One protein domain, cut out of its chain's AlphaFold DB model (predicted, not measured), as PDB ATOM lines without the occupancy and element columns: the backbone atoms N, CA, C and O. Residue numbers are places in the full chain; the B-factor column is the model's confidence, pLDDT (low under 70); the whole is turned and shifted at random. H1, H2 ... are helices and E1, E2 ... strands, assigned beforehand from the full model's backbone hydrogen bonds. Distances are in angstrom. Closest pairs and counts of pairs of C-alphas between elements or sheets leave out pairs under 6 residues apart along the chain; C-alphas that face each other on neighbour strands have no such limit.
ATOM      1  N   LYS A  48      73.652 154.904 -29.063       93.88
ATOM      2  CA  LYS A  48      72.709 155.474 -30.040       93.88
ATOM      3  C   LYS A  48      73.318 155.513 -31.438       93.88
ATOM      4  O   LYS A  48      72.610 155.259 -32.411       93.88
ATOM      5  N   ALA A  49      74.605 155.829 -31.557       94.56
ATOM      6  CA  ALA A  49      75.329 155.715 -32.818       94.56
ATOM      7  C   ALA A  49      75.415 154.254 -33.287       94.56
ATOM      8  O   ALA A  49      75.137 153.994 -34.458       94.56
ATOM      9  N   ALA A  50      75.705 153.311 -32.380       93.88
ATOM     10  CA  ALA A  50      75.712 151.878 -32.681       93.88
ATOM     11  C   ALA A  50      74.351 151.409 -33.219       93.88
ATOM     12  O   ALA A  50      74.284 150.798 -34.283       93.88
ATOM     13  N   ALA A  51      73.255 151.791 -32.553       94.81
ATOM     14  CA  ALA A  51      71.900 151.462 -32.989       94.81
ATOM     15  C   ALA A  51      71.577 152.011 -34.385       94.81
ATOM     16  O   ALA A  51      71.094 151.275 -35.242       94.81
ATOM     17  N   ARG A  52      71.884 153.286 -34.657       95.19
ATOM     18  CA  ARG A  52      71.662 153.872 -35.992       95.19
ATOM     19  C   ARG A  52      72.463 153.153 -37.073       95.19
ATOM     20  O   ARG A  52      71.939 152.914 -38.156       95.19
ATOM     21  N   HIS A  53      73.716 152.810 -36.781       93.25
ATOM     22  CA  HIS A  53      74.564 152.092 -37.725       93.25
ATOM     23  C   HIS A  53      74.043 150.676 -37.997       93.25
ATOM     24  O   HIS A  53      73.974 150.266 -39.155       93.25
ATOM     25  N   PHE A  54      73.606 149.973 -36.949       93.81
ATOM     26  CA  PHE A  54      72.974 148.661 -37.054       93.81
ATOM     27  C   PHE A  54      71.751 148.690 -37.980       93.81
ATOM     28  O   PHE A  54      71.728 147.947 -38.958       93.81
ATOM     29  N   TYR A  55      70.782 149.585 -37.749       93.06
ATOM     30  CA  TYR A  55      69.582 149.651 -38.596       93.06
ATOM     31  C   TYR A  55      69.882 150.053 -40.036       93.06
ATOM     32  O   TYR A  55      69.315 149.463 -40.950       93.06
ATOM     33  N   ALA A  56      70.804 150.995 -40.255       94.00
ATOM     34  CA  ALA A  56      71.202 151.375 -41.607       94.00
ATOM     35  C   ALA A  56      71.777 150.177 -42.383       94.00
ATOM     36  O   ALA A  56      71.471 149.982 -43.558       94.00
ATOM     37  N   ARG A  57      72.588 149.336 -41.728       94.69
ATOM     38  CA  ARG A  57      73.144 148.131 -42.359       94.69
ATOM     39  C   ARG A  57      72.128 147.000 -42.486       94.69
ATOM     40  O   ARG A  57      72.177 146.295 -43.489       94.69
ATOM     41  N   LEU A  58      71.209 146.847 -41.532       91.25
ATOM     42  CA  LEU A  58      70.102 145.891 -41.610       91.25
ATOM     43  C   LEU A  58      69.194 146.201 -42.801       91.25
ATOM     44  O   LEU A  58      68.879 145.310 -43.583       91.25
ATOM     45  N   GLU A  59      68.840 147.471 -42.988       89.62
ATOM     46  CA  GLU A  59      68.055 147.919 -44.135       89.62
ATOM     47  C   GLU A  59      68.772 147.607 -45.456       89.62
ATOM     48  O   GLU A  59      68.164 147.058 -46.374       89.62
ATOM     49  N   MET A  60      70.076 147.885 -45.550       87.56
ATOM     50  CA  MET A  60      70.865 147.517 -46.729       87.56
ATOM     51  C   MET A  60      70.901 146.002 -46.957       87.56
ATOM     52  O   MET A  60      70.748 145.564 -48.097       87.56
ATOM     53  N   ALA A  61      71.092 145.206 -45.903       89.19
ATOM     54  CA  ALA A  61      71.116 143.747 -45.986       89.19
ATOM     55  C   ALA A  61      69.796 143.194 -46.537       89.19
ATOM     56  O   ALA A  61      69.831 142.348 -47.423       89.19
ATOM     57  N   ILE A  62      68.655 143.733 -46.093       85.62
ATOM     58  CA  ILE A  62      67.322 143.353 -46.583       85.62
ATOM     59  C   ILE A  62      67.150 143.713 -48.063       85.62
ATOM     60  O   ILE A  62      66.713 142.882 -48.853       85.62
ATOM     61  N   HIS A  63      67.512 144.933 -48.469       84.62
ATOM     62  CA  HIS A  63      67.327 145.380 -49.856       84.62
ATOM     63  C   HIS A  63      68.262 144.693 -50.856       84.62
ATOM     64  O   HIS A  63      67.935 144.596 -52.037       84.62
ATOM     65  N   THR A  64      69.439 144.262 -50.402       89.19
ATOM     66  CA  THR A  64      70.459 143.629 -51.252       89.19
ATOM     67  C   THR A  64      70.509 142.112 -51.117       89.19
ATOM     68  O   THR A  64      71.313 141.488 -51.804       89.19
ATOM     69  N   ASP A  65      69.684 141.533 -50.240       87.38
ATOM     70  CA  ASP A  65      69.731 140.121 -49.844       87.38
ATOM     71  C   ASP A  65      71.148 139.666 -49.433       87.38
ATOM     72  O   ASP A  65      71.605 138.561 -49.720       87.38
ATOM     73  N   ASN A  66      71.895 140.566 -48.784       90.81
ATOM     74  CA  ASN A  66      73.278 140.333 -48.386       90.81
ATOM     75  C   ASN A  66      73.442 140.460 -46.871       90.81
ATOM     76  O   ASN A  66      73.815 141.507 -46.333       90.81
ATOM     77  N   VAL A  67      73.205 139.349 -46.178       89.50
ATOM     78  CA  VAL A  67      73.311 139.272 -44.715       89.50
ATOM     79  C   VAL A  67      74.744 139.409 -44.198       89.50
ATOM     80  O   VAL A  67      74.926 139.799 -43.047       89.50
ATOM     81  N   SER A  68      75.770 139.212 -45.041       93.56
ATOM     82  CA  SER A  68      77.172 139.370 -44.622       93.56
ATOM     83  C   SER A  68      77.516 140.812 -44.237       93.56
ATOM     84  O   SER A  68      78.577 141.085 -43.678       93.56
ATOM     85  N   LEU A  69      76.640 141.769 -44.568       90.62
ATOM     86  CA  LEU A  69      76.750 143.162 -44.143       90.62
ATOM     87  C   LEU A  69      76.594 143.337 -42.625       90.62
ATOM     88  O   LEU A  69      76.947 144.405 -42.122       90.62
ATOM     89  N   LEU A  70      76.082 142.325 -41.916       91.50
ATOM     90  CA  LEU A  70      75.849 142.346 -40.470       91.50
ATOM     91  C   LEU A  70      76.927 141.624 -39.654       91.50
ATOM     92  O   LEU A  70      76.983 141.825 -38.443       91.50
ATOM     93  N   ASP A  71      77.806 140.849 -40.292       92.19
ATOM     94  CA  ASP A  71      78.764 139.963 -39.613       92.19
ATOM     95  C   ASP A  71      79.674 140.667 -38.586       92.19
ATOM     96  O   ASP A  71      80.092 140.046 -37.614       92.19
ATOM     97  N   ASP A  72      80.015 141.945 -38.790       91.00
ATOM     98  CA  ASP A  72      80.846 142.700 -37.830       91.00
ATOM     99  C   ASP A  72      80.041 143.446 -36.781       91.00
ATOM    100  O   ASP A  72      80.599 143.937 -35.802       91.00
ATOM    101  N   LEU A  73      78.749 143.624 -37.037       92.50
ATOM    102  CA  LEU A  73      77.873 144.433 -36.207       92.50
ATOM    103  C   LEU A  73      77.202 143.615 -35.126       92.50
ATOM    104  O   LEU A  73      76.728 144.191 -34.156       92.50
ATOM    105  N   MET A  74      77.144 142.301 -35.290       93.44
ATOM    106  CA  MET A  74      76.505 141.388 -34.360       93.44
ATOM    107  C   MET A  74      77.552 140.426 -33.822       93.44
ATOM    108  O   MET A  74      78.465 140.012 -34.539       93.44
ATOM    109  N   LEU A  75      77.436 140.059 -32.550       91.88
ATOM    110  CA  LEU A  75      78.190 138.909 -32.081       91.88
ATOM    111  C   LEU A  75      77.661 137.622 -32.731       91.88
ATOM    112  O   LEU A  75      76.458 137.521 -32.976       91.88
ATOM    113  N   PRO A  76      78.528 136.614 -32.954       90.06
ATOM    114  CA  PRO A  76      78.091 135.306 -33.441       90.06
ATOM    115  C   PRO A  76      77.012 134.647 -32.566       90.06
ATOM    116  O   PRO A  76      76.237 133.837 -33.058       90.06
ATOM    117  N   ASP A  77      76.975 134.984 -31.276       91.12
ATOM    118  CA  ASP A  77      76.059 134.471 -30.257       91.12
ATOM    119  C   ASP A  77      75.021 135.512 -29.795       91.12
ATOM    120  O   ASP A  77      74.481 135.413 -28.693       91.12
ATOM    121  N   VAL A  78      74.735 136.520 -30.626       91.62
ATOM    122  CA  VAL A  78      73.686 137.511 -30.362       91.62
ATOM    123  C   VAL A  78      72.341 136.835 -30.068       91.62
ATOM    124  O   VAL A  78      71.902 135.934 -30.782       91.62
ATOM    125  N   VAL A  79      71.663 137.293 -29.015       91.38
ATOM    126  CA  VAL A  79      70.330 136.799 -28.648       91.38
ATOM    127  C   VAL A  79      69.266 137.736 -29.216       91.38
ATOM    128  O   VAL A  79      69.257 138.923 -28.890       91.38
ATOM    129  N   ASP A  80      68.356 137.218 -30.042       87.94
ATOM    130  CA  ASP A  80      67.170 137.949 -30.504       87.94
ATOM    131  C   ASP A  80      65.911 137.349 -29.871       87.94
ATOM    132  O   ASP A  80      65.647 136.153 -29.998       87.94
ATOM    133  N   HIS A  81      65.144 138.188 -29.179       85.12
ATOM    134  CA  HIS A  81      63.896 137.818 -28.507       85.12
ATOM    135  C   HIS A  81      62.651 138.095 -29.352       85.12
ATOM    136  O   HIS A  81      61.538 137.922 -28.863       85.12
ATOM    137  N   ASN A  82      62.816 138.503 -30.613       74.81
ATOM    138  CA  ASN A  82      61.722 138.583 -31.577       74.81
ATOM    139  C   ASN A  82      61.985 137.759 -32.854       74.81
ATOM    140  O   ASN A  82      61.937 138.315 -33.958       74.81
ATOM    141  N   PRO A  83      62.261 136.444 -32.754       62.75
ATOM    142  CA  PRO A  83      62.101 135.587 -33.911       62.75
ATOM    143  C   PRO A  83      60.594 135.447 -34.141       62.75
ATOM    144  O   PRO A  83      59.925 134.769 -33.367       62.75
ATOM    145  N   ASP A  84      60.032 136.081 -35.171       55.22
ATOM    146  CA  ASP A  84      58.722 135.659 -35.673       55.22
ATOM    147  C   ASP A  84      58.953 134.448 -36.595       55.22
ATOM    148  O   ASP A  84      59.387 134.622 -37.739       55.22
ATOM    149  N   PRO A  85      58.698 133.206 -36.134       52.28
ATOM    150  CA  PRO A  85      58.921 132.010 -36.942       52.28
ATOM    151  C   PRO A  85      57.955 131.904 -38.133       52.28
ATOM    152  O   PRO A  85      58.132 131.027 -38.976       52.28
ATOM    153  N   ASN A  86      56.931 132.761 -38.210       51.34
ATOM    154  CA  ASN A  86      55.867 132.699 -39.206       51.34
ATOM    155  C   ASN A  86      55.777 133.952 -40.092       51.34
ATOM    156  O   ASN A  86      54.841 134.039 -40.897       51.34
ATOM    157  N   MET A  87      56.731 134.891 -40.008       55.69
ATOM    158  CA  MET A  87      56.751 136.063 -40.887       55.69
ATOM    159  C   MET A  87      57.151 135.646 -42.308       55.69
ATOM    160  O   MET A  87      58.313 135.678 -42.701       55.69
ATOM    161  N   LYS A  88      56.169 135.221 -43.105       51.53
ATOM    162  CA  LYS A  88      56.364 135.024 -44.542       51.53
ATOM    163  C   LYS A  88      56.493 136.403 -45.198       51.53
ATOM    164  O   LYS A  88      55.575 137.211 -45.032       51.53
ATOM    165  N   PRO A  89      57.558 136.685 -45.969       55.47
ATOM    166  CA  PRO A  89      57.695 137.932 -46.717       55.47
ATOM    167  C   PRO A  89      56.769 137.932 -47.943       55.47
ATOM    168  O   PRO A  89      57.211 138.089 -49.070       55.47
ATOM    169  N   TYR A  98      54.318 149.696 -40.105       87.19
ATOM    170  CA  TYR A  98      54.043 149.344 -38.716       87.19
ATOM    171  C   TYR A  98      55.104 149.961 -37.812       87.19
ATOM    172  O   TYR A  98      56.216 150.268 -38.244       87.19
ATOM    173  N   SER A  99      54.747 150.143 -36.545       90.44
ATOM    174  CA  SER A  99      55.668 150.639 -35.528       90.44
ATOM    175  C   SER A  99      56.358 149.476 -34.827       90.44
ATOM    176  O   SER A  99      55.763 148.416 -34.627       90.44
ATOM    177  N   VAL A 100      57.606 149.701 -34.421       88.94
ATOM    178  CA  VAL A 100      58.393 148.766 -33.613       88.94
ATOM    179  C   VAL A 100      59.022 149.530 -32.460       88.94
ATOM    180  O   VAL A 100      59.502 150.651 -32.638       88.94
ATOM    181  N   ILE A 101      59.030 148.916 -31.282       92.50
ATOM    182  CA  ILE A 101      59.898 149.316 -30.176       92.50
ATOM    183  C   ILE A 101      60.985 148.256 -30.063       92.50
ATOM    184  O   ILE A 101      60.678 147.072 -29.954       92.50
ATOM    185  N   ASP A 102      62.241 148.692 -30.059       93.00
ATOM    186  CA  ASP A 102      63.391 147.820 -29.853       93.00
ATOM    187  C   ASP A 102      64.201 148.277 -28.630       93.00
ATOM    188  O   ASP A 102      64.472 149.468 -28.440       93.00
ATOM    189  N   ILE A 103      64.623 147.310 -27.817       94.69
ATOM    190  CA  ILE A 103      65.629 147.473 -26.768       94.69
ATOM    191  C   ILE A 103      66.869 146.710 -27.224       94.69
ATOM    192  O   ILE A 103      66.835 145.495 -27.417       94.69
ATOM    193  N   LEU A 104      67.968 147.440 -27.400       94.94
ATOM    194  CA  LEU A 104      69.223 146.913 -27.923       94.94
ATOM    195  C   LEU A 104      70.310 147.017 -26.860       94.94
ATOM    196  O   LEU A 104      70.471 148.059 -26.218       94.94
ATOM    197  N   ARG A 105      71.089 145.949 -26.713       96.31
ATOM    198  CA  ARG A 105      72.294 145.925 -25.887       96.31
ATOM    199  C   ARG A 105      73.509 145.762 -26.790       96.31
ATOM    200  O   ARG A 105      73.508 144.916 -27.683       96.31
ATOM    201  N   PHE A 106      74.553 146.542 -26.522       95.69
ATOM    202  CA  PHE A 106      75.797 146.533 -27.288       95.69
ATOM    203  C   PHE A 106      76.997 146.197 -26.401       95.69
ATOM    204  O   PHE A 106      76.993 146.475 -25.199       95.69
ATOM    205  N   THR A 107      78.033 145.617 -26.997       93.88
ATOM    206  CA  THR A 107      79.371 145.565 -26.415       93.88
ATOM    207  C   THR A 107      79.969 146.977 -26.310       93.88
ATOM    208  O   THR A 107      79.507 147.897 -26.991       93.88
ATOM    209  N   PRO A 108      81.040 147.172 -25.516       91.69
ATOM    210  CA  PRO A 108      81.755 148.450 -25.472       91.69
ATOM    211  C   PRO A 108      82.290 148.928 -26.832       91.69
ATOM    212  O   PRO A 108      82.416 150.130 -27.041       91.69
ATOM    213  N   ASP A 109      82.600 148.006 -27.749       88.69
ATOM    214  CA  ASP A 109      83.039 148.288 -29.122       88.69
ATOM    215  C   ASP A 109      81.883 148.521 -30.117       88.69
ATOM    216  O   ASP A 109      82.136 148.792 -31.288       88.69
ATOM    217  N   GLY A 110      80.626 148.469 -29.663       92.00
ATOM    218  CA  GLY A 110      79.453 148.825 -30.466       92.00
ATOM    219  C   GLY A 110      78.812 147.670 -31.238       92.00
ATOM    220  O   GLY A 110      77.966 147.919 -32.097       92.00
ATOM    221  N   ARG A 111      79.165 146.414 -30.938       94.19
ATOM    222  CA  ARG A 111      78.541 145.223 -31.539       94.19
ATOM    223  C   ARG A 111      77.295 144.809 -30.768       94.19
ATOM    224  O   ARG A 111      77.283 144.840 -29.541       94.19
ATOM    225  N   LEU A 112      76.239 144.426 -31.471       95.56
ATOM    226  CA  LEU A 112      74.973 143.990 -30.898       95.56
ATOM    227  C   LEU A 112      75.147 142.641 -30.192       95.56
ATOM    228  O   LEU A 112      75.666 141.690 -30.778       95.56
ATOM    229  N   ILE A 113      74.689 142.569 -28.943       96.00
ATOM    230  CA  ILE A 113      74.747 141.350 -28.119       96.00
ATOM    231  C   ILE A 113      73.375 140.825 -27.729       96.00
ATOM    232  O   ILE A 113      73.228 139.642 -27.439       96.00
ATOM    233  N   GLU A 114      72.364 141.689 -27.738       95.44
ATOM    234  CA  GLU A 114      70.993 141.287 -27.472       95.44
ATOM    235  C   GLU A 114      70.003 142.285 -28.057       95.44
ATOM    236  O   GLU A 114      70.224 143.501 -27.993       95.44
ATOM    237  N   ARG A 115      68.898 141.760 -28.579       93.75
ATOM    238  CA  ARG A 115      67.776 142.530 -29.097       93.75
ATOM    239  C   ARG A 115      66.460 142.011 -28.528       93.75
ATOM    240  O   ARG A 115      66.169 140.823 -28.604       93.75
ATOM    241  N   TRP A 116      65.642 142.933 -28.039       93.69
ATOM    242  CA  TRP A 116      64.231 142.710 -27.741       93.69
ATOM    243  C   TRP A 116      63.392 143.609 -28.632       93.69
ATOM    244  O   TRP A 116      63.502 144.827 -28.518       93.69
ATOM    245  N   GLY A 117      62.559 143.019 -29.486       88.69
ATOM    246  CA  GLY A 117      61.657 143.756 -30.365       88.69
ATOM    247  C   GLY A 117      60.195 143.491 -30.037       88.69
ATOM    248  O   GLY A 117      59.814 142.356 -29.767       88.69
ATOM    249  N   LEU A 118      59.374 144.537 -30.091       88.25
ATOM    250  CA  LEU A 118      57.920 144.439 -30.046       88.25
ATOM    251  C   LEU A 118      57.336 145.184 -31.241       88.25
ATOM    252  O   LEU A 118      57.513 146.397 -31.377       88.25
ATOM    253  N   VAL A 119      56.644 144.446 -32.099       87.19
ATOM    254  CA  VAL A 119      55.963 144.971 -33.282       87.19
ATOM    255  C   VAL A 119      54.510 145.293 -32.927       87.19
ATOM    256  O   VAL A 119      53.889 144.606 -32.116       87.19
ATOM    257  N   ASP A 120      53.943 146.339 -33.532       89.81
ATOM    258  CA  ASP A 120      52.491 146.548 -33.524       89.81
ATOM    259  C   ASP A 120      51.790 145.511 -34.423       89.81
ATOM    260  O   ASP A 120      51.412 145.766 -35.574       89.81
ATOM    261  N   ASP A 121      51.616 144.311 -33.873       85.06
ATOM    262  CA  ASP A 121      51.011 143.169 -34.557       85.06
ATOM    263  C   ASP A 121      49.544 143.396 -34.933       85.06
ATOM    264  O   ASP A 121      49.012 142.723 -35.822       85.06
ATOM    265  N   ALA A 122      48.842 144.305 -34.250       87.81
ATOM    266  CA  ALA A 122      47.462 144.629 -34.591       87.81
ATOM    267  C   ALA A 122      47.421 145.372 -35.931       87.81
ATOM    268  O   ALA A 122      46.742 144.928 -36.864       87.81
ATOM    269  N   THR A 123      48.220 146.434 -36.056       87.44
ATOM    270  CA  THR A 123      48.337 147.218 -37.290       87.44
ATOM    271  C   THR A 123      48.914 146.387 -38.437       87.44
ATOM    272  O   THR A 123      48.427 146.468 -39.570       87.44
ATOM    273  N   LEU A 124      49.915 145.542 -38.167       84.81
ATOM    274  CA  LEU A 124      50.490 144.645 -39.171       84.81
ATOM    275  C   LEU A 124      49.452 143.637 -39.695       84.81
ATOM    276  O   LEU A 124      49.230 143.538 -40.906       84.81
ATOM    277  N   ARG A 125      48.746 142.926 -38.805       83.94
ATOM    278  CA  ARG A 125      47.747 141.919 -39.213       83.94
ATOM    279  C   ARG A 125      46.561 142.527 -39.951       83.94
ATOM    280  O   ARG A 125      46.055 141.901 -40.887       83.94
ATOM    281  N   GLN A 126      46.142 143.740 -39.594       86.62
ATOM    282  CA  GLN A 126      45.095 144.460 -40.321       86.62
ATOM    283  C   GLN A 126      45.486 144.690 -41.792       86.62
ATOM    284  O   GLN A 126      44.677 144.457 -42.693       86.62
ATOM    285  N   GLN A 127      46.736 145.085 -42.055       86.19
ATOM    286  CA  GLN A 127      47.231 145.351 -43.413       86.19
ATOM    287  C   GLN A 127      47.418 144.084 -44.251       86.19
ATOM    288  O   GLN A 127      47.143 144.095 -45.456       86.19
ATOM    289  N   LEU A 128      47.864 142.996 -43.622       80.75
ATOM    290  CA  LEU A 128      48.030 141.697 -44.280       80.75
ATOM    291  C   LEU A 128      46.680 141.056 -44.639       80.75
ATOM    292  O   LEU A 128      46.548 140.435 -45.698       80.75
ATOM    293  N   SER A 129      45.671 141.257 -43.787       80.88
ATOM    294  CA  SER A 129      44.307 140.746 -43.988       80.88
ATOM    295  C   SER A 129      43.505 141.560 -45.004       80.88
ATOM    296  O   SER A 129      42.575 141.033 -45.615       80.88
ATOM    297  N   ALA A 130      43.852 142.833 -45.217       76.12
ATOM    298  CA  ALA A 130      43.210 143.650 -46.237       76.12
ATOM    299  C   ALA A 130      43.431 143.024 -47.626       76.12
ATOM    300  O   ALA A 130      44.573 142.779 -48.033       76.12
TER     301      ALA A 130
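What this domain is: This is residues 48 to 89 and 98 to 130 of the 136 residues of an uncharacterized protein of Corallococcus sp. H22C18031201 (UniProt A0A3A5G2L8). A narrow, twisted sheet of three strands, with the long hairpin of E2 and E3 making most of its length, has H1 sloping away from it near the hairpin's turn and H3 continuing beyond the other end, where E3 stops. The short H2 packs on H1, and residues 84 to 89, after E1, stick out. The printed part has 75 residues with three named helices and three named strands, in the order H1 H2 E1 E2 E3 H3; the sheet runs E1 E3 E2 and is mixed, and the class is mixed, helices and strands. The whole is only just compact, close to loose, with a radius of gyration of the C-alphas of 13.6 A, and elongated, spanning 43 by 25 by 22 A.

How they stand to each other: Start with H1, residues 48 to 64: its residues 54 to 61 alone touch H2, residues 67 to 70, the closest C-alphas being those of Ala 61 and Val 67, 5.1 A apart. Next comes E1, residues 74 to 80, parallel to E3, residues 112 to 119, at 31 degrees; look for N 115 and O 79, 2.9 A apart, within hydrogen-bond range. On the other side of E3 is E2, residues 100 to 106, antiparallel at 169 degrees, with N 103 and O 116 at 2.8 A. H1 only grazes this sheet, with residues 48 to 54; its closest C-alphas to E2 are those of Ala 51 and Leu 104, 7.3 A apart. H3, residues 121 to 129, is not on the sheet and is apart from H1. In H1 and H3 every O i to N i+4 pair is within hydrogen-bond range; H2 is too short for one.

Where its parts are: Find C-alpha 48 at (72.709, 155.474, -30.040); from there H1 runs 24.4 A to C-alpha 64. H2 measures 5.8 A, E1 10.7 A and E2 18.7 A. E3 runs 19.2 A to C-alpha 119 at (55.963, 144.971, -33.282), and H3 runs 11.8 A to C-alpha 129 at (44.307, 140.746, -43.988).

The domain as a whole: The C-alphas of Pro 108 and Ala 130, the two farthest apart, are 44.0 A apart. Residues 90 to 97 are not printed, and C-alphas 89 and 98 are 14.4 A apart across this cut, in the link from E1 to E2; the links printed whole are tight. Look at residues 83 to 89 for pLDDT under 70; the mean of the printed part is 86.9.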